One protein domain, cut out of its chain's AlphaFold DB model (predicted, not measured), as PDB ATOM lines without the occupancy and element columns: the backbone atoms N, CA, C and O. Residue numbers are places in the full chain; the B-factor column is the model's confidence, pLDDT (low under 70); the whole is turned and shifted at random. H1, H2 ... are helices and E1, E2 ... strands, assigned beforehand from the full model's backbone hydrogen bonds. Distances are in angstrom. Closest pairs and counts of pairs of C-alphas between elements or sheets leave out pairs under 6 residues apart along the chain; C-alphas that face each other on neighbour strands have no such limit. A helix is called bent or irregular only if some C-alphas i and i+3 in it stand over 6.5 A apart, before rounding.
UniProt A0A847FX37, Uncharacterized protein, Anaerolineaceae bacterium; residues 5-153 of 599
ATOM      1  N   ARG A   5      32.394  32.788  11.282       30.11
ATOM      2  CA  ARG A   5      33.113  34.045  10.951       30.11
ATOM      3  C   ARG A   5      32.762  34.524   9.540       30.11
ATOM      4  O   ARG A   5      32.614  35.713   9.315       30.11
ATOM      5  N   THR A   6      32.523  33.580   8.639       31.62
ATOM      6  CA  THR A   6      32.056  33.753   7.254       31.62
ATOM      7  C   THR A   6      30.631  34.278   7.155       31.62
ATOM      8  O   THR A   6      30.250  34.730   6.090       31.62
ATOM      9  N   PHE A   7      29.848  34.235   8.236       37.81
ATOM     10  CA  PHE A   7      28.493  34.781   8.286       37.81
ATOM     11  C   PHE A   7      28.517  36.299   8.448       37.81
ATOM     12  O   PHE A   7      28.025  37.002   7.579       37.81
ATOM     13  N   PHE A   8      29.160  36.812   9.504       34.56
ATOM     14  CA  PHE A   8      29.312  38.256   9.695       34.56
ATOM     15  C   PHE A   8      30.216  38.858   8.616       34.56
ATOM     16  O   PHE A   8      29.845  39.871   8.032       34.56
ATOM     17  N   LEU A   9      31.324  38.192   8.248       30.89
ATOM     18  CA  LEU A   9      32.088  38.604   7.065       30.89
ATOM     19  C   LEU A   9      31.260  38.483   5.787       30.89
ATOM     20  O   LEU A   9      31.390  39.336   4.938       30.89
ATOM     21  N   GLY A  10      30.426  37.458   5.612       29.12
ATOM     22  CA  GLY A  10      29.647  37.258   4.386       29.12
ATOM     23  C   GLY A  10      28.496  38.248   4.231       29.12
ATOM     24  O   GLY A  10      28.166  38.620   3.113       29.12
ATOM     25  N   LEU A  11      27.927  38.723   5.339       39.22
ATOM     26  CA  LEU A  11      26.876  39.738   5.366       39.22
ATOM     27  C   LEU A  11      27.475  41.139   5.191       39.22
ATOM     28  O   LEU A  11      26.946  41.926   4.417       39.22
ATOM     29  N   VAL A  12      28.636  41.411   5.800       35.19
ATOM     30  CA  VAL A  12      29.412  42.647   5.585       35.19
ATOM     31  C   VAL A  12      30.017  42.692   4.181       35.19
ATOM     32  O   VAL A  12      29.928  43.717   3.527       35.19
ATOM     33  N   VAL A  13      30.567  41.588   3.669       34.94
ATOM     34  CA  VAL A  13      31.075  41.466   2.288       34.94
ATOM     35  C   VAL A  13      29.922  41.447   1.291       34.94
ATOM     36  O   VAL A  13      30.073  41.987   0.208       34.94
ATOM     37  N   GLY A  14      28.762  40.886   1.636       33.38
ATOM     38  CA  GLY A  14      27.553  40.921   0.811       33.38
ATOM     39  C   GLY A  14      26.952  42.324   0.725       33.38
ATOM     40  O   GLY A  14      26.619  42.773  -0.365       33.38
ATOM     41  N   ALA A  15      26.896  43.048   1.846       39.56
ATOM     42  CA  ALA A  15      26.517  44.456   1.895       39.56
ATOM     43  C   ALA A  15      27.562  45.342   1.199       39.56
ATOM     44  O   ALA A  15      27.184  46.205   0.420       39.56
ATOM     45  N   ALA A  16      28.862  45.086   1.388       36.78
ATOM     46  CA  ALA A  16      29.950  45.772   0.688       36.78
ATOM     47  C   ALA A  16      29.955  45.468  -0.817       36.78
ATOM     48  O   ALA A  16      30.213  46.357  -1.616       36.78
ATOM     49  N   ALA A  17      29.616  44.246  -1.229       34.62
ATOM     50  CA  ALA A  17      29.448  43.869  -2.629       34.62
ATOM     51  C   ALA A  17      28.193  44.513  -3.229       34.62
ATOM     52  O   ALA A  17      28.245  44.971  -4.361       34.62
ATOM     53  N   LEU A  18      27.092  44.615  -2.479       42.22
ATOM     54  CA  LEU A  18      25.901  45.375  -2.877       42.22
ATOM     55  C   LEU A  18      26.187  46.881  -2.966       42.22
ATOM     56  O   LEU A  18      25.725  47.522  -3.903       42.22
ATOM     57  N   LEU A  19      27.006  47.425  -2.062       45.12
ATOM     58  CA  LEU A  19      27.517  48.800  -2.099       45.12
ATOM     59  C   LEU A  19      28.435  49.030  -3.313       45.12
ATOM     60  O   LEU A  19      28.292  50.031  -4.006       45.12
ATOM     61  N   LEU A  20      29.316  48.076  -3.633       39.16
ATOM     62  CA  LEU A  20      30.173  48.092  -4.829       39.16
ATOM     63  C   LEU A  20      29.368  47.921  -6.129       39.16
ATOM     64  O   LEU A  20      29.719  48.506  -7.148       39.16
ATOM     65  N   LEU A  21      28.274  47.155  -6.105       41.03
ATOM     66  CA  LEU A  21      27.338  47.016  -7.228       41.03
ATOM     67  C   LEU A  21      26.439  48.251  -7.389       41.03
ATOM     68  O   LEU A  21      25.998  48.532  -8.502       41.03
ATOM     69  N   ALA A  22      26.185  48.992  -6.307       42.84
ATOM     70  CA  ALA A  22      25.503  50.284  -6.329       42.84
ATOM     71  C   ALA A  22      26.442  51.436  -6.735       42.84
ATOM     72  O   ALA A  22      25.960  52.460  -7.213       42.84
ATOM     73  N   ALA A  23      27.767  51.268  -6.631       43.78
ATOM     74  CA  ALA A  23      28.766  52.292  -6.958       43.78
ATOM     75  C   ALA A  23      28.588  52.957  -8.345       43.78
ATOM     76  O   ALA A  23      28.688  54.181  -8.419       43.78
ATOM     77  N   PRO A  24      28.235  52.242  -9.437       45.09
ATOM     78  CA  PRO A  24      27.974  52.872 -10.735       45.09
ATOM     79  C   PRO A  24      26.715  53.752 -10.757       45.09
ATOM     80  O   PRO A  24      26.652  54.699 -11.537       45.09
ATOM     81  N   ALA A  25      25.710  53.438  -9.930       48.44
ATOM     82  CA  ALA A  25      24.490  54.233  -9.788       48.44
ATOM     83  C   ALA A  25      24.716  55.450  -8.872       48.44
ATOM     84  O   ALA A  25      24.211  56.534  -9.152       48.44
ATOM     85  N   LEU A  26      25.540  55.289  -7.833       49.69
ATOM     86  CA  LEU A  26      25.936  56.344  -6.893       49.69
ATOM     87  C   LEU A  26      26.858  57.391  -7.539       49.69
ATOM     88  O   LEU A  26      26.776  58.569  -7.210       49.69
ATOM     89  N   ALA A  27      27.673  56.990  -8.520       46.62
ATOM     90  CA  ALA A  27      28.534  57.896  -9.284       46.62
ATOM     91  C   ALA A  27      27.769  58.878 -10.200       46.62
ATOM     92  O   ALA A  27      28.372  59.812 -10.725       46.62
ATOM     93  N   GLN A  28      26.463  58.680 -10.429       45.41
ATOM     94  CA  GLN A  28      25.693  59.502 -11.373       45.41
ATOM     95  C   GLN A  28      24.904  60.651 -10.728       45.41
ATOM     96  O   GLN A  28      24.515  61.565 -11.457       45.41
ATOM     97  N   GLN A  29      24.667  60.652  -9.408       45.59
ATOM     98  CA  GLN A  29      23.857  61.683  -8.733       45.59
ATOM     99  C   GLN A  29      24.315  61.937  -7.279       45.59
ATOM    100  O   GLN A  29      23.772  61.336  -6.355       45.59
ATOM    101  N   PRO A  30      25.283  62.844  -7.049       44.75
ATOM    102  CA  PRO A  30      25.766  63.171  -5.701       44.75
ATOM    103  C   PRO A  30      24.777  64.003  -4.856       44.75
ATOM    104  O   PRO A  30      24.885  64.005  -3.636       44.75
ATOM    105  N   ASP A  31      23.784  64.656  -5.477       44.78
ATOM    106  CA  ASP A  31      22.874  65.613  -4.810       44.78
ATOM    107  C   ASP A  31      21.488  65.038  -4.421       44.78
ATOM    108  O   ASP A  31      20.584  65.791  -4.050       44.78
ATOM    109  N   SER A  32      21.258  63.722  -4.535       47.97
ATOM    110  CA  SER A  32      19.934  63.109  -4.305       47.97
ATOM    111  C   SER A  32      19.798  62.336  -2.986       47.97
ATOM    112  O   SER A  32      20.780  61.937  -2.371       47.97
ATOM    113  N   GLN A  33      18.536  62.121  -2.586       56.78
ATOM    114  CA  GLN A  33      18.079  61.295  -1.458       56.78
ATOM    115  C   GLN A  33      18.900  60.004  -1.282       56.78
ATOM    116  O   GLN A  33      19.253  59.360  -2.267       56.78
ATOM    117  N   THR A  34      19.154  59.619  -0.025       65.56
ATOM    118  CA  THR A  34      19.842  58.381   0.377       65.56
ATOM    119  C   THR A  34      19.397  57.187  -0.466       65.56
ATOM    120  O   THR A  34      18.210  56.855  -0.505       65.56
ATOM    121  N   PHE A  35      20.343  56.535  -1.144       73.00
ATOM    122  CA  PHE A  35      20.047  55.368  -1.965       73.00
ATOM    123  C   PHE A  35      19.689  54.188  -1.062       73.00
ATOM    124  O   PHE A  35      20.514  53.709  -0.287       73.00
ATOM    125  N   GLU A  36      18.448  53.723  -1.149       80.88
ATOM    126  CA  GLU A  36      17.908  52.736  -0.222       80.88
ATOM    127  C   GLU A  36      17.728  51.358  -0.869       80.88
ATOM    128  O   GLU A  36      17.116  51.237  -1.928       80.88
ATOM    129  N   ILE A  37      18.179  50.305  -0.189       81.44
ATOM    130  CA  ILE A  37      17.872  48.909  -0.507       81.44
ATOM    131  C   ILE A  37      17.142  48.300   0.692       81.44
ATOM    132  O   ILE A  37      17.743  48.122   1.751       81.44
ATOM    133  N   ARG A  38      15.866  47.935   0.530       84.38
ATOM    134  CA  ARG A  38      15.116  47.150   1.529       84.38
ATOM    135  C   ARG A  38      14.991  45.713   1.051       84.38
ATOM    136  O   ARG A  38      14.436  45.487  -0.018       84.38
ATOM    137  N   LEU A  39      15.460  44.759   1.848       85.12
ATOM    138  CA  LEU A  39      15.277  43.325   1.642       85.12
ATOM    139  C   LEU A  39      14.321  42.778   2.706       85.12
ATOM    140  O   LEU A  39      14.546  42.958   3.900       85.12
ATOM    141  N   GLN A  40      13.283  42.071   2.279       88.94
ATOM    142  CA  GLN A  40      12.404  41.299   3.154       88.94
ATOM    143  C   GLN A  40      12.730  39.817   3.016       88.94
ATOM    144  O   GLN A  40      12.900  39.322   1.901       88.94
ATOM    145  N   VAL A  41      12.825  39.118   4.144       86.25
ATOM    146  CA  VAL A  41      13.182  37.697   4.214       86.25
ATOM    147  C   VAL A  41      12.090  36.947   4.969       86.25
ATOM    148  O   VAL A  41      11.774  37.291   6.108       86.25
ATOM    149  N   ALA A  42      11.511  35.932   4.332       86.56
ATOM    150  CA  ALA A  42      10.507  35.058   4.931       86.56
ATOM    151  C   ALA A  42      11.157  33.864   5.647       86.56
ATOM    152  O   ALA A  42      12.284  33.488   5.331       86.56
ATOM    153  N   GLU A  43      10.425  33.223   6.561       83.12
ATOM    154  CA  GLU A  43      10.905  32.078   7.358       83.12
ATOM    155  C   GLU A  43      11.399  30.887   6.515       83.12
ATOM    156  O   GLU A  43      12.257  30.123   6.955       83.12
ATOM    157  N   ASP A  44      10.882  30.727   5.294       83.44
ATOM    158  CA  ASP A  44      11.252  29.651   4.369       83.44
ATOM    159  C   ASP A  44      12.540  29.930   3.567       83.44
ATOM    160  O   ASP A  44      12.940  29.109   2.737       83.44
ATOM    161  N   GLY A  45      13.197  31.071   3.802       75.75
ATOM    162  CA  GLY A  45      14.404  31.484   3.084       75.75
ATOM    163  C   GLY A  45      14.144  32.220   1.770       75.75
ATOM    164  O   GLY A  45      15.104  32.600   1.082       75.75
ATOM    165  N   SER A  46      12.874  32.430   1.403       83.12
ATOM    166  CA  SER A  46      12.500  33.295   0.286       83.12
ATOM    167  C   SER A  46      12.696  34.771   0.637       83.12
ATOM    168  O   SER A  46      12.700  35.165   1.804       83.12
ATOM    169  N   TRP A  47      12.909  35.597  -0.388       84.19
ATOM    170  CA  TRP A  47      13.194  37.015  -0.197       84.19
ATOM    171  C   TRP A  47      12.602  37.881  -1.306       84.19
ATOM    172  O   TRP A  47      12.388  37.421  -2.436       84.19
ATOM    173  N   SER A  48      12.371  39.151  -0.982       84.94
ATOM    174  CA  SER A  48      11.936  40.198  -1.906       84.94
ATOM    175  C   SER A  48      12.680  41.509  -1.648       84.94
ATOM    176  O   SER A  48      13.084  41.791  -0.523       84.94
ATOM    177  N   ILE A  49      12.870  42.314  -2.693       81.69
ATOM    178  CA  ILE A  49      13.425  43.670  -2.608       81.69
ATOM    179  C   ILE A  49      12.303  44.649  -2.980       81.69
ATOM    180  O   ILE A  49      12.190  45.019  -4.151       81.69
ATOM    181  N   PRO A  50      11.437  45.033  -2.023       81.19
ATOM    182  CA  PRO A  50      10.332  45.964  -2.271       81.19
ATOM    183  C   PRO A  50      10.780  47.414  -2.511       81.19
ATOM    184  O   PRO A  50       9.968  48.241  -2.913       81.19
ATOM    185  N   SER A  51      12.043  47.760  -2.242       79.06
ATOM    186  CA  SER A  51      12.590  49.088  -2.537       79.06
ATOM    187  C   SER A  51      14.057  48.986  -2.946       79.06
ATOM    188  O   SER A  51      14.875  48.444  -2.199       79.06
ATOM    189  N   PHE A  52      14.376  49.517  -4.127       75.44
ATOM    190  CA  PHE A  52      15.725  49.733  -4.647       75.44
ATOM    191  C   PHE A  52      15.809  51.162  -5.201       75.44
ATOM    192  O   PHE A  52      15.220  51.472  -6.236       75.44
ATOM    193  N   GLY A  53      16.468  52.061  -4.471       67.38
ATOM    194  CA  GLY A  53      16.475  53.497  -4.757       67.38
ATOM    195  C   GLY A  53      15.090  54.148  -4.650       67.38
ATOM    196  O   GLY A  53      14.791  55.065  -5.410       67.38
ATOM    197  N   GLY A  54      14.213  53.641  -3.772       69.00
ATOM    198  CA  GLY A  54      12.833  54.128  -3.623       69.00
ATOM    199  C   GLY A  54      11.837  53.573  -4.650       69.00
ATOM    200  O   GLY A  54      10.676  53.985  -4.657       69.00
ATOM    201  N   VAL A  55      12.264  52.639  -5.508       70.44
ATOM    202  CA  VAL A  55      11.420  51.998  -6.527       70.44
ATOM    203  C   VAL A  55      11.241  50.515  -6.209       70.44
ATOM    204  O   VAL A  55      12.219  49.803  -5.986       70.44
ATOM    205  N   ASP A  56       9.999  50.031  -6.238       78.06
ATOM    206  CA  ASP A  56       9.711  48.595  -6.209       78.06
ATOM    207  C   ASP A  56       9.916  48.005  -7.609       78.06
ATOM    208  O   ASP A  56       9.164  48.282  -8.549       78.06
ATOM    209  N   LEU A  57      10.966  47.198  -7.760       69.94
ATOM    210  CA  LEU A  57      11.296  46.521  -9.013       69.94
ATOM    211  C   LEU A  57      10.614  45.145  -9.139       69.94
ATOM    212  O   LEU A  57      10.849  44.433 -10.117       69.94
ATOM    213  N   GLY A  58       9.798  44.741  -8.157       71.94
ATOM    214  CA  GLY A  58       9.161  43.423  -8.113       71.94
ATOM    215  C   GLY A  58      10.173  42.276  -8.035       71.94
ATOM    216  O   GLY A  58       9.902  41.165  -8.505       71.94
ATOM    217  N   LEU A  59      11.369  42.543  -7.502       74.00
ATOM    218  CA  LEU A  59      12.448  41.568  -7.409       74.00
ATOM    219  C   LEU A  59      12.163  40.609  -6.258       74.00
ATOM    220  O   LEU A  59      12.180  40.990  -5.092       74.00
ATOM    221  N   THR A  60      11.929  39.349  -6.597       80.44
ATOM    222  CA  THR A  60      11.742  38.263  -5.635       80.44
ATOM    223  C   THR A  60      12.613  37.078  -6.019       80.44
ATOM    224  O   THR A  60      12.935  36.884  -7.200       80.44
ATOM    225  N   SER A  61      12.954  36.237  -5.043       77.56
ATOM    226  CA  SER A  61      13.678  34.987  -5.294       77.56
ATOM    227  C   SER A  61      12.966  34.108  -6.339       77.56
ATOM    228  O   SER A  61      13.614  33.526  -7.212       77.56
ATOM    229  N   SER A  62      11.628  34.080  -6.330       82.06
ATOM    230  CA  SER A  62      10.807  33.351  -7.303       82.06
ATOM    231  C   SER A  62      10.850  33.956  -8.710       82.06
ATOM    232  O   SER A  62      10.982  33.214  -9.687       82.06
ATOM    233  N   ASN A  63      10.806  35.286  -8.836       78.06
ATOM    234  CA  ASN A  63      10.872  35.971 -10.127       78.06
ATOM    235  C   ASN A  63      12.257  35.821 -10.765       78.06
ATOM    236  O   ASN A  63      12.353  35.553 -11.963       78.06
ATOM    237  N   ILE A  64      13.332  35.912  -9.978       71.81
ATOM    238  CA  ILE A  64      14.696  35.699 -10.480       71.81
ATOM    239  C   ILE A  64      14.912  34.236 -10.865       71.81
ATOM    240  O   ILE A  64      15.491  33.972 -11.917       71.81
ATOM    241  N   ALA A  65      14.391  33.280 -10.087       73.56
ATOM    242  CA  ALA A  65      14.444  31.863 -10.452       73.56
ATOM    243  C   ALA A  65      13.707  31.610 -11.774       73.56
ATOM    244  O   ALA A  65      14.223  30.929 -12.662       73.56
ATOM    245  N   ALA A  66      12.524  32.207 -11.940       77.31
ATOM    246  CA  ALA A  66      11.743  32.109 -13.165       77.31
ATOM    247  C   ALA A  66      12.465  32.737 -14.367       77.31
ATOM    248  O   ALA A  66      12.469  32.141 -15.443       77.31
ATOM    249  N   LEU A  67      13.110  33.896 -14.198       72.56
ATOM    250  CA  LEU A  67      13.904  34.550 -15.244       72.56
ATOM    251  C   LEU A  67      15.151  33.736 -15.607       72.56
ATOM    252  O   LEU A  67      15.388  33.486 -16.787       72.56
ATOM    253  N   SER A  68      15.904  33.266 -14.609       70.88
ATOM    254  CA  SER A  68      17.088  32.420 -14.798       70.88
ATOM    255  C   SER A  68      16.741  31.149 -15.575       70.88
ATOM    256  O   SER A  68      17.408  30.830 -16.560       70.88
ATOM    257  N   ASN A  69      15.631  30.491 -15.220       77.94
ATOM    258  CA  ASN A  69      15.134  29.304 -15.917       77.94
ATOM    259  C   ASN A  69      14.605  29.619 -17.323       77.94
ATOM    260  O   ASN A  69      14.888  28.886 -18.268       77.94
ATOM    261  N   ARG A  70      13.852  30.715 -17.491       78.06
ATOM    262  CA  ARG A  70      13.262  31.105 -18.783       78.06
ATOM    263  C   ARG A  70      14.316  31.492 -19.816       78.06
ATOM    264  O   ARG A  70      14.133  31.214 -20.998       78.06
ATOM    265  N   PHE A  71      15.387  32.143 -19.376       75.44
ATOM    266  CA  PHE A  71      16.469  32.617 -20.238       75.44
ATOM    267  C   PHE A  71      17.717  31.722 -20.192       75.44
ATOM    268  O   PHE A  71      18.706  32.037 -20.849       75.44
ATOM    269  N   ASN A  72      17.671  30.601 -19.460       75.19
ATOM    270  CA  ASN A  72      18.783  29.667 -19.264       75.19
ATOM    271  C   ASN A  72      20.089  30.367 -18.834       75.19
ATOM    272  O   ASN A  72      21.170  30.061 -19.335       75.19
ATOM    273  N   LEU A  73      19.979  31.339 -17.923       67.12
ATOM    274  CA  LEU A  73      21.099  32.195 -17.509       67.12
ATOM    275  C   LEU A  73      22.079  31.477 -16.570       67.12
ATOM    276  O   LEU A  73      23.164  31.992 -16.320       67.12
ATOM    277  N   GLY A  74      21.704  30.314 -16.024       58.97
ATOM    278  CA  GLY A  74      22.538  29.562 -15.081       58.97
ATOM    279  C   GLY A  74      22.796  30.299 -13.763       58.97
ATOM    280  O   GLY A  74      23.712  29.939 -13.028       58.97
ATOM    281  N   ILE A  75      22.005  31.331 -13.456       58.09
ATOM    282  CA  ILE A  75      22.138  32.117 -12.230       58.09
ATOM    283  C   ILE A  75      21.522  31.304 -11.095       58.09
ATOM    284  O   ILE A  75      20.312  31.051 -11.097       58.09
ATOM    285  N   ALA A  76      22.356  30.899 -10.139       57.28
ATOM    286  CA  ALA A  76      21.897  30.326  -8.884       57.28
ATOM    287  C   ALA A  76      21.219  31.428  -8.064       57.28
ATOM    288  O   ALA A  76      21.854  32.425  -7.718       57.28
ATOM    289  N   VAL A  77      19.926  31.265  -7.776       61.69
ATOM    290  CA  VAL A  77      19.221  32.189  -6.888       61.69
ATOM    291  C   VAL A  77      19.716  31.942  -5.469       61.69
ATOM    292  O   VAL A  77      19.591  30.814  -4.989       61.69
ATOM    293  N   PRO A  78      20.283  32.953  -4.793       63.16
ATOM    294  CA  PRO A  78      20.701  32.792  -3.412       63.16
ATOM    295  C   PRO A  78      19.465  32.511  -2.553       63.16
ATOM    296  O   PRO A  78      18.523  33.300  -2.547       63.16
ATOM    297  N   SER A  79      19.449  31.378  -1.857       65.06
ATOM    298  CA  SER A  79      18.482  31.080  -0.798       65.06
ATOM    299  C   SER A  79      19.118  31.390   0.551       65.06
ATOM    300  O   SER A  79      20.275  31.025   0.774       65.06
ATOM    301  N   ILE A  80      18.373  32.024   1.452       74.88
ATOM    302  CA  ILE A  80      18.831  32.244   2.826       74.88
ATOM    303  C   ILE A  80      18.471  31.001   3.639       74.88
ATOM    304  O   ILE A  80      17.374  30.473   3.503       74.88
ATOM    305  N   ASP A  81      19.405  30.499   4.444       77.00
ATOM    306  CA  ASP A  81      19.185  29.297   5.248       77.00
ATOM    307  C   ASP A  81      18.080  29.544   6.305       77.00
ATOM    308  O   ASP A  81      18.235  30.435   7.148       77.00
ATOM    309  N   PRO A  82      16.979  28.766   6.310       80.62
ATOM    310  CA  PRO A  82      15.924  28.877   7.318       80.62
ATOM    311  C   PRO A  82      16.433  28.739   8.758       80.62
ATOM    312  O   PRO A  82      15.917  29.402   9.656       80.62
ATOM    313  N   GLN A  83      17.478  27.937   9.001       78.19
ATOM    314  CA  GLN A  83      18.069  27.826  10.342       78.19
ATOM    315  C   GLN A  83      18.738  29.132  10.782       78.19
ATOM    316  O   GLN A  83      18.703  29.490  11.961       78.19
ATOM    317  N   MET A  84      19.326  29.866   9.836       73.62
ATOM    318  CA  MET A  84      19.892  31.189  10.082       73.62
ATOM    319  C   MET A  84      18.791  32.191  10.434       73.62
ATOM    320  O   MET A  84      18.950  32.936  11.397       73.62
ATOM    321  N   ILE A  85      17.666  32.169   9.717       79.50
ATOM    322  CA  ILE A  85      16.528  33.062   9.983       79.50
ATOM    323  C   ILE A  85      15.932  32.779  11.363       79.50
ATOM    324  O   ILE A  85      15.783  33.704  12.156       79.50
ATOM    325  N   GLN A  86      15.715  31.506  11.701       79.31
ATOM    326  CA  GLN A  86      15.254  31.097  13.033       79.31
ATOM    327  C   GLN A  86      16.223  31.519  14.144       79.31
ATOM    328  O   GLN A  86      15.788  31.923  15.218       79.31
ATOM    329  N   THR A  87      17.535  31.459  13.892       77.25
ATOM    330  CA  THR A  87      18.544  31.908  14.867       77.25
ATOM    331  C   THR A  87      18.469  33.417  15.099       77.25
ATOM    332  O   THR A  87      18.576  33.859  16.238       77.25
ATOM    333  N   VAL A  88      18.284  34.209  14.037       77.31
ATOM    334  CA  VAL A  88      18.186  35.675  14.114       77.31
ATOM    335  C   VAL A  88      16.877  36.103  14.784       77.31
ATOM    336  O   VAL A  88      16.899  36.888  15.729       77.31
ATOM    337  N   GLN A  89      15.748  35.528  14.369       79.38
ATOM    338  CA  GLN A  89      14.441  35.794  14.977       79.38
ATOM    339  C   GLN A  89      14.373  35.319  16.435       79.38
ATOM    340  O   GLN A  89      13.756  35.982  17.261       79.38
ATOM    341  N   GLY A  90      15.058  34.223  16.783       77.88
ATOM    342  CA  GLY A  90      15.191  33.747  18.164       77.88
ATOM    343  C   GLY A  90      16.015  34.661  19.083       77.88
ATOM    344  O   GLY A  90      16.033  34.438  20.289       77.88
ATOM    345  N   GLN A  91      16.685  35.681  18.534       75.12
ATOM    346  CA  GLN A  91      17.350  36.761  19.278       75.12
ATOM    347  C   GLN A  91      16.511  38.049  19.300       75.12
ATOM    348  O   GLN A  91      17.047  39.129  19.543       75.12
ATOM    349  N   ASP A  92      15.217  37.943  18.988       82.81
ATOM    350  CA  ASP A  92      14.279  39.057  18.861       82.81
ATOM    351  C   ASP A  92      14.702  40.104  17.814       82.81
ATOM    352  O   ASP A  92      14.301  41.265  17.884       82.81
ATOM    353  N   ILE A  93      15.509  39.721  16.816       84.69
ATOM    354  CA  ILE A  93      15.906  40.609  15.718       84.69
ATOM    355  C   ILE A  93      14.848  40.544  14.612       84.69
ATOM    356  O   ILE A  93      14.697  39.536  13.921       84.69
ATOM    357  N   GLN A  94      14.140  41.653  14.432       88.62
ATOM    358  CA  GLN A  94      13.109  41.853  13.414       88.62
ATOM    359  C   GLN A  94      13.626  42.701  12.252       88.62
ATOM    360  O   GLN A  94      13.300  42.430  11.094       88.62
ATOM    361  N   THR A  95      14.468  43.697  12.544       88.94
ATOM    362  CA  THR A  95      15.119  44.527  11.524       88.94
ATOM    363  C   THR A  95      16.618  44.658  11.772       88.94
ATOM    364  O   THR A  95      17.078  44.710  12.912       88.94
ATOM    365  N   LEU A  96      17.390  44.715  10.688       87.81
ATOM    366  CA  LEU A  96      18.818  45.032  10.687       87.81
ATOM    367  C   LEU A  96      19.067  46.037   9.567       87.81
ATOM    368  O   LEU A  96      18.705  45.764   8.427       87.81
ATOM    369  N   ALA A  97      19.693  47.172   9.852       85.25
ATOM    370  CA  ALA A  97      20.044  48.136   8.819       85.25
ATOM    371  C   ALA A  97      21.474  48.647   8.969       85.25
ATOM    372  O   ALA A  97      22.004  48.762  10.069       85.25
ATOM    373  N   VAL A  98      22.088  48.960   7.836       85.12
ATOM    374  CA  VAL A  98      23.343  49.694   7.729       85.12
ATOM    375  C   VAL A  98      23.011  50.999   7.025       85.12
ATOM    376  O   VAL A  98      22.623  50.985   5.858       85.12
ATOM    377  N   VAL A  99      23.122  52.106   7.750       85.06
ATOM    378  CA  VAL A  99      22.814  53.459   7.282       85.06
ATOM    379  C   VAL A  99      24.127  54.214   7.143       85.06
ATOM    380  O   VAL A  99      24.784  54.508   8.139       85.06
ATOM    381  N   LYS A 100      24.535  54.503   5.912       84.81
ATOM    382  CA  LYS A 100      25.712  55.311   5.608       84.81
ATOM    383  C   LYS A 100      25.280  56.728   5.251       84.81
ATOM    384  O   LYS A 100      24.538  56.917   4.290       84.81
ATOM    385  N   GLU A 101      25.797  57.699   5.990       81.31
ATOM    386  CA  GLU A 101      25.580  59.133   5.811       81.31
ATOM    387  C   GLU A 101      26.941  59.832   5.747       81.31
ATOM    388  O   GLU A 101      27.634  59.972   6.758       81.31
ATOM    389  N   GLY A 102      27.373  60.217   4.544       79.19
ATOM    390  CA  GLY A 102      28.739  60.690   4.320       79.19
ATOM    391  C   GLY A 102      29.773  59.705   4.887       79.19
ATOM    392  O   GLY A 102      29.675  58.496   4.677       79.19
ATOM    393  N   ALA A 103      30.750  60.195   5.651       78.06
ATOM    394  CA  ALA A 103      31.818  59.367   6.218       78.06
ATOM    395  C   ALA A 103      31.385  58.445   7.380       78.06
ATOM    396  O   ALA A 103      32.194  57.648   7.863       78.06
ATOM    397  N   LYS A 104      30.127  58.536   7.832       83.75
ATOM    398  CA  LYS A 104      29.595  57.790   8.974       83.75
ATOM    399  C   LYS A 104      28.718  56.630   8.521       83.75
ATOM    400  O   LYS A 104      27.837  56.791   7.688       83.75
ATOM    401  N   THR A 105      28.932  55.456   9.103       85.88
ATOM    402  CA  THR A 105      28.144  54.239   8.870       85.88
ATOM    403  C   THR A 105      27.577  53.740  10.190       85.88
ATOM    404  O   THR A 105      28.327  53.274  11.040       85.88
ATOM    405  N   THR A 106      26.261  53.818  10.362       86.19
ATOM    406  CA  THR A 106      25.536  53.375  11.561       86.19
ATOM    407  C   THR A 106      24.916  51.998  11.334       86.19
ATOM    408  O   THR A 106      24.313  51.746  10.292       86.19
ATOM    409  N   ILE A 107      25.029  51.111  12.320       86.69
ATOM    410  CA  ILE A 107      24.342  49.819  12.353       86.69
ATOM    411  C   ILE A 107      23.117  49.950  13.258       86.69
ATOM    412  O   ILE A 107      23.248  50.274  14.438       86.69
ATOM    413  N   LEU A 108      21.935  49.675  12.710       87.56
ATOM    414  CA  LEU A 108      20.666  49.638  13.432       87.56
ATOM    415  C   LEU A 108      20.206  48.195  13.603       87.56
ATOM    416  O   LEU A 108      20.209  47.424  12.642       87.56
ATOM    417  N   VAL A 109      19.741  47.844  14.795       87.31
ATOM    418  CA  VAL A 109      19.046  46.579  15.051       87.31
ATOM    419  C   VAL A 109      17.716  46.903  15.713       87.31
ATOM    420  O   VAL A 109      17.691  47.585  16.730       87.31
ATOM    421  N   ASN A 110      16.603  46.435  15.147       89.62
ATOM    422  CA  ASN A 110      15.247  46.793  15.590       89.62
ATOM    423  C   ASN A 110      15.027  48.310  15.670       89.62
ATOM    424  O   ASN A 110      14.414  48.804  16.610       89.62
ATOM    425  N   ASN A 111      15.556  49.049  14.690       89.38
ATOM    426  CA  ASN A 111      15.537  50.515  14.634       89.38
ATOM    427  C   ASN A 111      16.312  51.219  15.763       89.38
ATOM    428  O   ASN A 111      16.227  52.436  15.894       89.38
ATOM    429  N   GLU A 112      17.100  50.496  16.557       89.19
ATOM    430  CA  GLU A 112      17.954  51.088  17.582       89.19
ATOM    431  C   GLU A 112      19.416  51.084  17.123       89.19
ATOM    432  O   GLU A 112      19.912  50.050  16.659       89.19
ATOM    433  N   PRO A 113      20.126  52.220  17.223       88.19
ATOM    434  CA  PRO A 113      21.526  52.284  16.847       88.19
ATOM    435  C   PRO A 113      22.395  51.493  17.824       88.19
ATOM    436  O   PRO A 113      22.409  51.755  19.027       88.19
ATOM    437  N   LEU A 114      23.137  50.533  17.278       87.75
ATOM    438  CA  LEU A 114      24.038  49.660  18.024       87.75
ATOM    439  C   LEU A 114      25.464  50.215  18.047       87.75
ATOM    440  O   LEU A 114      26.112  50.250  19.091       87.75
ATOM    441  N   SER A 115      25.958  50.629  16.883       88.88
ATOM    442  CA  SER A 115      27.290  51.196  16.702       88.88
ATOM    443  C   SER A 115      27.334  52.093  15.472       88.88
ATOM    444  O   SER A 115      26.496  51.974  14.573       88.88
ATOM    445  N   ALA A 116      28.313  52.988  15.418       89.00
ATOM    446  CA  ALA A 116      28.617  53.769  14.232       89.00
ATOM    447  C   ALA A 116      30.123  53.808  13.987       89.00
ATOM    448  O   ALA A 116      30.911  53.908  14.917       89.00
ATOM    449  N   VAL A 117      30.528  53.728  12.725       87.44
ATOM    450  CA  VAL A 117      31.919  53.885  12.302       87.44
ATOM    451  C   VAL A 117      32.025  55.148  11.470       87.44
ATOM    452  O   VAL A 117      31.324  55.283  10.470       87.44
ATOM    453  N   THR A 118      32.916  56.046  11.858       86.69
ATOM    454  CA  THR A 118      33.258  57.255  11.115       86.69
ATOM    455  C   THR A 118      34.706  57.156  10.655       86.69
ATOM    456  O   THR A 118      35.605  56.939  11.469       86.69
ATOM    457  N   LEU A 119      34.930  57.295   9.350       84.06
ATOM    458  CA  LEU A 119      36.272  57.401   8.774       84.06
ATOM    459  C   LEU A 119      36.687  58.873   8.712       84.06
ATOM    460  O   LEU A 119      35.868  59.725   8.378       84.06
ATOM    461  N   GLY A 120      37.939  59.166   9.048       84.12
ATOM    462  CA  GLY A 120      38.500  60.508   8.916       84.12
ATOM    463  C   GLY A 120      38.883  60.853   7.482       84.12
ATOM    464  O   GLY A 120      39.207  59.966   6.685       84.12
ATOM    465  N   ASP A 121      38.900  62.146   7.173       84.50
ATOM    466  CA  ASP A 121      39.276  62.652   5.850       84.50
ATOM    467  C   ASP A 121      40.730  62.290   5.511       84.50
ATOM    468  O   ASP A 121      41.027  61.901   4.382       84.50
ATOM    469  N   GLU A 122      41.629  62.319   6.498       83.19
ATOM    470  CA  GLU A 122      43.032  61.938   6.338       83.19
ATOM    471  C   GLU A 122      43.190  60.455   5.994       83.19
ATOM    472  O   GLU A 122      43.996  60.108   5.129       83.19
ATOM    473  N   ALA A 123      42.391  59.578   6.610       79.81
ATOM    474  CA  ALA A 123      42.397  58.155   6.288       79.81
ATOM    475  C   ALA A 123      41.887  57.910   4.858       79.81
ATOM    476  O   ALA A 123      42.484  57.137   4.108       79.81
ATOM    477  N   LEU A 124      40.814  58.596   4.451       76.62
ATOM    478  CA  LEU A 124      40.275  58.508   3.091       76.62
ATOM    479  C   LEU A 124      41.277  59.022   2.047       76.62
ATOM    480  O   LEU A 124      41.496  58.360   1.030       76.62
ATOM    481  N   ALA A 125      41.931  60.153   2.320       77.88
ATOM    482  CA  ALA A 125      42.957  60.727   1.455       77.88
ATOM    483  C   ALA A 125      44.189  59.814   1.330       77.88
ATOM    484  O   ALA A 125      44.727  59.640   0.231       77.88
ATOM    485  N   ALA A 126      44.615  59.187   2.430       75.94
ATOM    486  CA  ALA A 126      45.732  58.248   2.430       75.94
ATOM    487  C   ALA A 126      45.431  56.995   1.589       75.94
ATOM    488  O   ALA A 126      46.278  56.560   0.807       75.94
ATOM    489  N   VAL A 127      44.211  56.447   1.678       72.12
ATOM    490  CA  VAL A 127      43.783  55.310   0.841       72.12
ATOM    491  C   VAL A 127      43.662  55.713  -0.634       72.12
ATOM    492  O   VAL A 127      44.120  54.964  -1.498       72.12
ATOM    493  N   GLY A 128      43.105  56.893  -0.935       67.81
ATOM    494  CA  GLY A 128      43.022  57.420  -2.305       67.81
ATOM    495  C   GLY A 128      44.396  57.623  -2.948       67.81
ATOM    496  O   GLY A 128      44.602  57.250  -4.098       67.81
ATOM    497  N   SER A 129      45.372  58.100  -2.172       70.56
ATOM    498  CA  SER A 129      46.764  58.243  -2.624       70.56
ATOM    499  C   SER A 129      47.455  56.894  -2.861       70.56
ATOM    500  O   SER A 129      48.359  56.797  -3.692       70.56
ATOM    501  N   PHE A 130      47.053  55.852  -2.125       69.62
ATOM    502  CA  PHE A 130      47.620  54.506  -2.230       69.62
ATOM    503  C   PHE A 130      47.102  53.735  -3.451       69.62
ATOM    504  O   PHE A 130      47.873  53.026  -4.098       69.62
ATOM    505  N   VAL A 131      45.818  53.888  -3.788       73.12
ATOM    506  CA  VAL A 131      45.227  53.334  -5.017       73.12
ATOM    507  C   VAL A 131      44.587  54.474  -5.811       73.12
ATOM    508  O   VAL A 131      43.385  54.711  -5.664       73.12
ATOM    509  N   PRO A 132      45.360  55.182  -6.657       68.38
ATOM    510  CA  PRO A 132      44.868  56.333  -7.417       68.38
ATOM    511  C   PRO A 132      43.647  56.005  -8.283       68.38
ATOM    512  O   PRO A 132      42.771  56.838  -8.486       68.38
ATOM    513  N   GLU A 133      43.535  54.760  -8.759       62.78
ATOM    514  CA  GLU A 133      42.382  54.287  -9.531       62.78
ATOM    515  C   GLU A 133      41.077  54.270  -8.723       62.78
ATOM    516  O   GLU A 133      39.990  54.224  -9.304       62.78
ATOM    517  N   LEU A 134      41.173  54.284  -7.393       60.00
ATOM    518  CA  LEU A 134      40.037  54.352  -6.490       60.00
ATOM    519  C   LEU A 134      39.787  55.773  -5.987       60.00
ATOM    520  O   LEU A 134      38.779  55.947  -5.326       60.00
ATOM    521  N   GLU A 135      40.615  56.780  -6.277       64.56
ATOM    522  CA  GLU A 135      40.475  58.133  -5.709       64.56
ATOM    523  C   GLU A 135      39.100  58.755  -6.022       64.56
ATOM    524  O   GLU A 135      38.348  59.099  -5.108       64.56
ATOM    525  N   ASP A 136      38.703  58.764  -7.298       63.81
ATOM    526  CA  ASP A 136      37.388  59.256  -7.742       63.81
ATOM    527  C   ASP A 136      36.229  58.404  -7.184       63.81
ATOM    528  O   ASP A 136      35.148  58.902  -6.841       63.81
ATOM    529  N   MET A 137      36.448  57.091  -7.056       62.41
ATOM    530  CA  MET A 137      35.456  56.162  -6.512       62.41
ATOM    531  C   MET A 137      35.321  56.306  -4.989       62.41
ATOM    532  O   MET A 137      34.220  56.235  -4.465       62.41
ATOM    533  N   LEU A 138      36.411  56.533  -4.264       63.53
ATOM    534  CA  LEU A 138      36.448  56.726  -2.817       63.53
ATOM    535  C   LEU A 138      35.885  58.092  -2.455       63.53
ATOM    536  O   LEU A 138      35.119  58.179  -1.502       63.53
ATOM    537  N   GLY A 139      36.173  59.135  -3.236       63.50
ATOM    538  CA  GLY A 139      35.538  60.445  -3.089       63.50
ATOM    539  C   GLY A 139      34.018  60.363  -3.257       63.50
ATOM    540  O   GLY A 139      33.272  60.823  -2.396       63.50
ATOM    541  N   SER A 140      33.540  59.688  -4.308       62.94
ATOM    542  CA  SER A 140      32.096  59.515  -4.534       62.94
ATOM    543  C   SER A 140      31.427  58.575  -3.521       62.94
ATOM    544  O   SER A 140      30.369  58.903  -2.989       62.94
ATOM    545  N   VAL A 141      32.039  57.434  -3.189       62.97
ATOM    546  CA  VAL A 141      31.496  56.467  -2.218       62.97
ATOM    547  C   VAL A 141      31.566  57.001  -0.789       62.97
ATOM    548  O   VAL A 141      30.649  56.741  -0.014       62.97
ATOM    549  N   SER A 142      32.596  57.761  -0.413       64.81
ATOM    550  CA  SER A 142      32.691  58.365   0.923       64.81
ATOM    551  C   SER A 142      31.598  59.404   1.153       64.81
ATOM    552  O   SER A 142      31.017  59.405   2.232       64.81
ATOM    553  N   GLN A 143      31.215  60.185   0.140       66.81
ATOM    554  CA  GLN A 143      30.123  61.161   0.249       66.81
ATOM    555  C   GLN A 143      28.731  60.576  -0.030       66.81
ATOM    556  O   GLN A 143      27.729  61.181   0.341       66.81
ATOM    557  N   ALA A 144      28.648  59.389  -0.636       69.00
ATOM    558  CA  ALA A 144      27.375  58.746  -0.934       69.00
ATOM    559  C   ALA A 144      26.599  58.372   0.337       69.00
ATOM    560  O   ALA A 144      27.130  57.711   1.236       69.00
ATOM    561  N   ASN A 145      25.312  58.710   0.350       76.88
ATOM    562  CA  ASN A 145      24.375  58.250   1.365       76.88
ATOM    563  C   ASN A 145      23.719  56.955   0.883       76.88
ATOM    564  O   ASN A 145      23.025  56.955  -0.138       76.88
ATOM    565  N   VAL A 146      23.940  55.852   1.598       78.31
ATOM    566  CA  VAL A 146      23.405  54.535   1.229       78.31
ATOM    567  C   VAL A 146      22.835  53.846   2.447       78.31
ATOM    568  O   VAL A 146      23.508  53.727   3.464       78.31
ATOM    569  N   THR A 147      21.635  53.299   2.306       81.44
ATOM    570  CA  THR A 147      21.024  52.477   3.342       81.44
ATOM    571  C   THR A 147      20.709  51.094   2.813       81.44
ATOM    572  O   THR A 147      20.058  50.945   1.782       81.44
ATOM    573  N   VAL A 148      21.138  50.072   3.546       83.19
ATOM    574  CA  VAL A 148      20.758  48.679   3.306       83.19
ATOM    575  C   VAL A 148      20.013  48.182   4.531       83.19
ATOM    576  O   VAL A 148      20.570  48.177   5.623       83.19
ATOM    577  N   ALA A 149      18.769  47.754   4.356       84.94
ATOM    578  CA  ALA A 149      17.917  47.272   5.430       84.94
ATOM    579  C   ALA A 149      17.388  45.867   5.144       84.94
ATOM    580  O   ALA A 149      17.041  45.528   4.015       84.94
ATOM    581  N   LEU A 150      17.303  45.067   6.195       86.62
ATOM    582  CA  LEU A 150      16.815  43.700   6.233       86.62
ATOM    583  C   LEU A 150      15.630  43.651   7.195       86.62
ATOM    584  O   LEU A 150      15.750  44.068   8.346       86.62
ATOM    585  N   GLN A 151      14.500  43.133   6.728       90.38
ATOM    586  CA  GLN A 151      13.292  42.908   7.515       90.38
ATOM    587  C   GLN A 151      12.980  41.411   7.522       90.38
ATOM    588  O   GLN A 151      12.775  40.809   6.466       90.38
ATOM    589  N   PHE A 152      12.926  40.809   8.706       87.88
ATOM    590  CA  PHE A 152      12.513  39.418   8.872       87.88
ATOM    591  C   PHE A 152      10.999  39.378   9.066       87.88
ATOM    592  O   PHE A 152      10.480  39.938  10.030       87.88
ATOM    593  N   LEU A 153      10.287  38.754   8.129       87.38
ATOM    594  CA  LEU A 153       8.826  38.698   8.161       87.38
ATOM    595  C   LEU A 153       8.353  37.830   9.331       87.38
ATOM    596  O   LEU A 153       8.912  36.761   9.581       87.38
TER     597      LEU A 153
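AT A GLANCE: This is residues 5 to 153 of the 599 residues of an uncharacterized protein of Anaerolineaceae bacterium (UniProt A0A847FX37). One twisted six-stranded sheet forms a wall, and the long helix H1 runs slantwise over one face of it. The helical hairpin of H4 and H5 lies beyond one end of the strands, and H2 and H3 lie at the opposite end. The printed part has 149 residues with five named helices and six named strands, in the order H1 E1 E2 H2 H3 E3 E4 E5 H4 H5 E6; the class is mixed, helices and strands. The sheet, E2 E1 E6 E3 E4 E5, is mixed, with E1 and E6 its parallel pair. The whole is compact, with a radius of gyration of the C-alphas of 16.9 A and spans of 45 by 39 by 30 A.

IN THESE COORDINATES: The sheet holds E2, residues 47 to 52; E1, 35 to 41, 19.9 A long; E6, 146 to 152, 20.1 A; E3, 95 to 101, 18.9 A; E4, 104 to 109; and E5, 112 to 119, 21.3 A. H1, residues 5 to 26, is 29.4 A long from C-alpha 5 at (33.113, 34.045, 10.951). H2 is residues 61 to 71, H3 82 to 89, H4 121 to 130 and H5 132 to 143. H1 is irregular, but only just, with C-alphas 21 and 24 6.9 A apart; H5 is irregular, with C-alphas 133 and 136 7.3 A apart. E6 ends with C-alpha 152 at (12.513, 39.418, 8.872).

HOW THE PARTS SIT: E1 and E6 are parallel at 14 degrees, with N 37 and O 147 at 2.8 A. E2 and E1 are a hairpin, with N 40 and O 48 at 2.8 A. E6 and E3 are antiparallel, with N 98 and O 148 at 2.8 A. E3, E4 and E5 form a meander, each strand the antiparallel neighbour of the one before, with N 97 and O 108, and N 105 and O 117, at 2.8 A. E2, H2 H3 and E3 make a split strand-helix-strand unit, two strands running the same way with E1 and E6 between them; its crossover is left-handed. H1 and H3 on one face of the sheet give two layers. H1 has a height over the sheet of 10.5 A and lies over E1 and E6; its closest C-alphas to E6 are those of Ala 15 and Val 148, 7.3 A apart. H2 only grazes the sheet with residues 61 to 63, and H5 with 141 to 143. H1 touches H5 with residues 23 to 26 alone, about perpendicular at 88 degrees; the closest C-alphas, Ala 23 and Val 141, are 6.9 A apart. H4 and H5 touch, at a shallow tilt of 25 degrees, opposite ways; the closest C-alphas, Gly 128 and Glu 135, are 4.3 A apart. Every O i to N i+4 pair is within hydrogen-bond range in H2, H3 and H4, against 16 of 18 in H1 and 6 of 8 in H5.

THE WHOLE: The two C-alphas farthest apart, Arg 70 and Glu 122, are 49.7 A apart. The printed part has no cut and no long link. Residues 129 to 134, of which 132 to 134 belong to H5, stand free. Mean pLDDT of the printed part is 70.4; 55 residues are under 70, among them 5 to 34, 73 to 79 and 132 to 144.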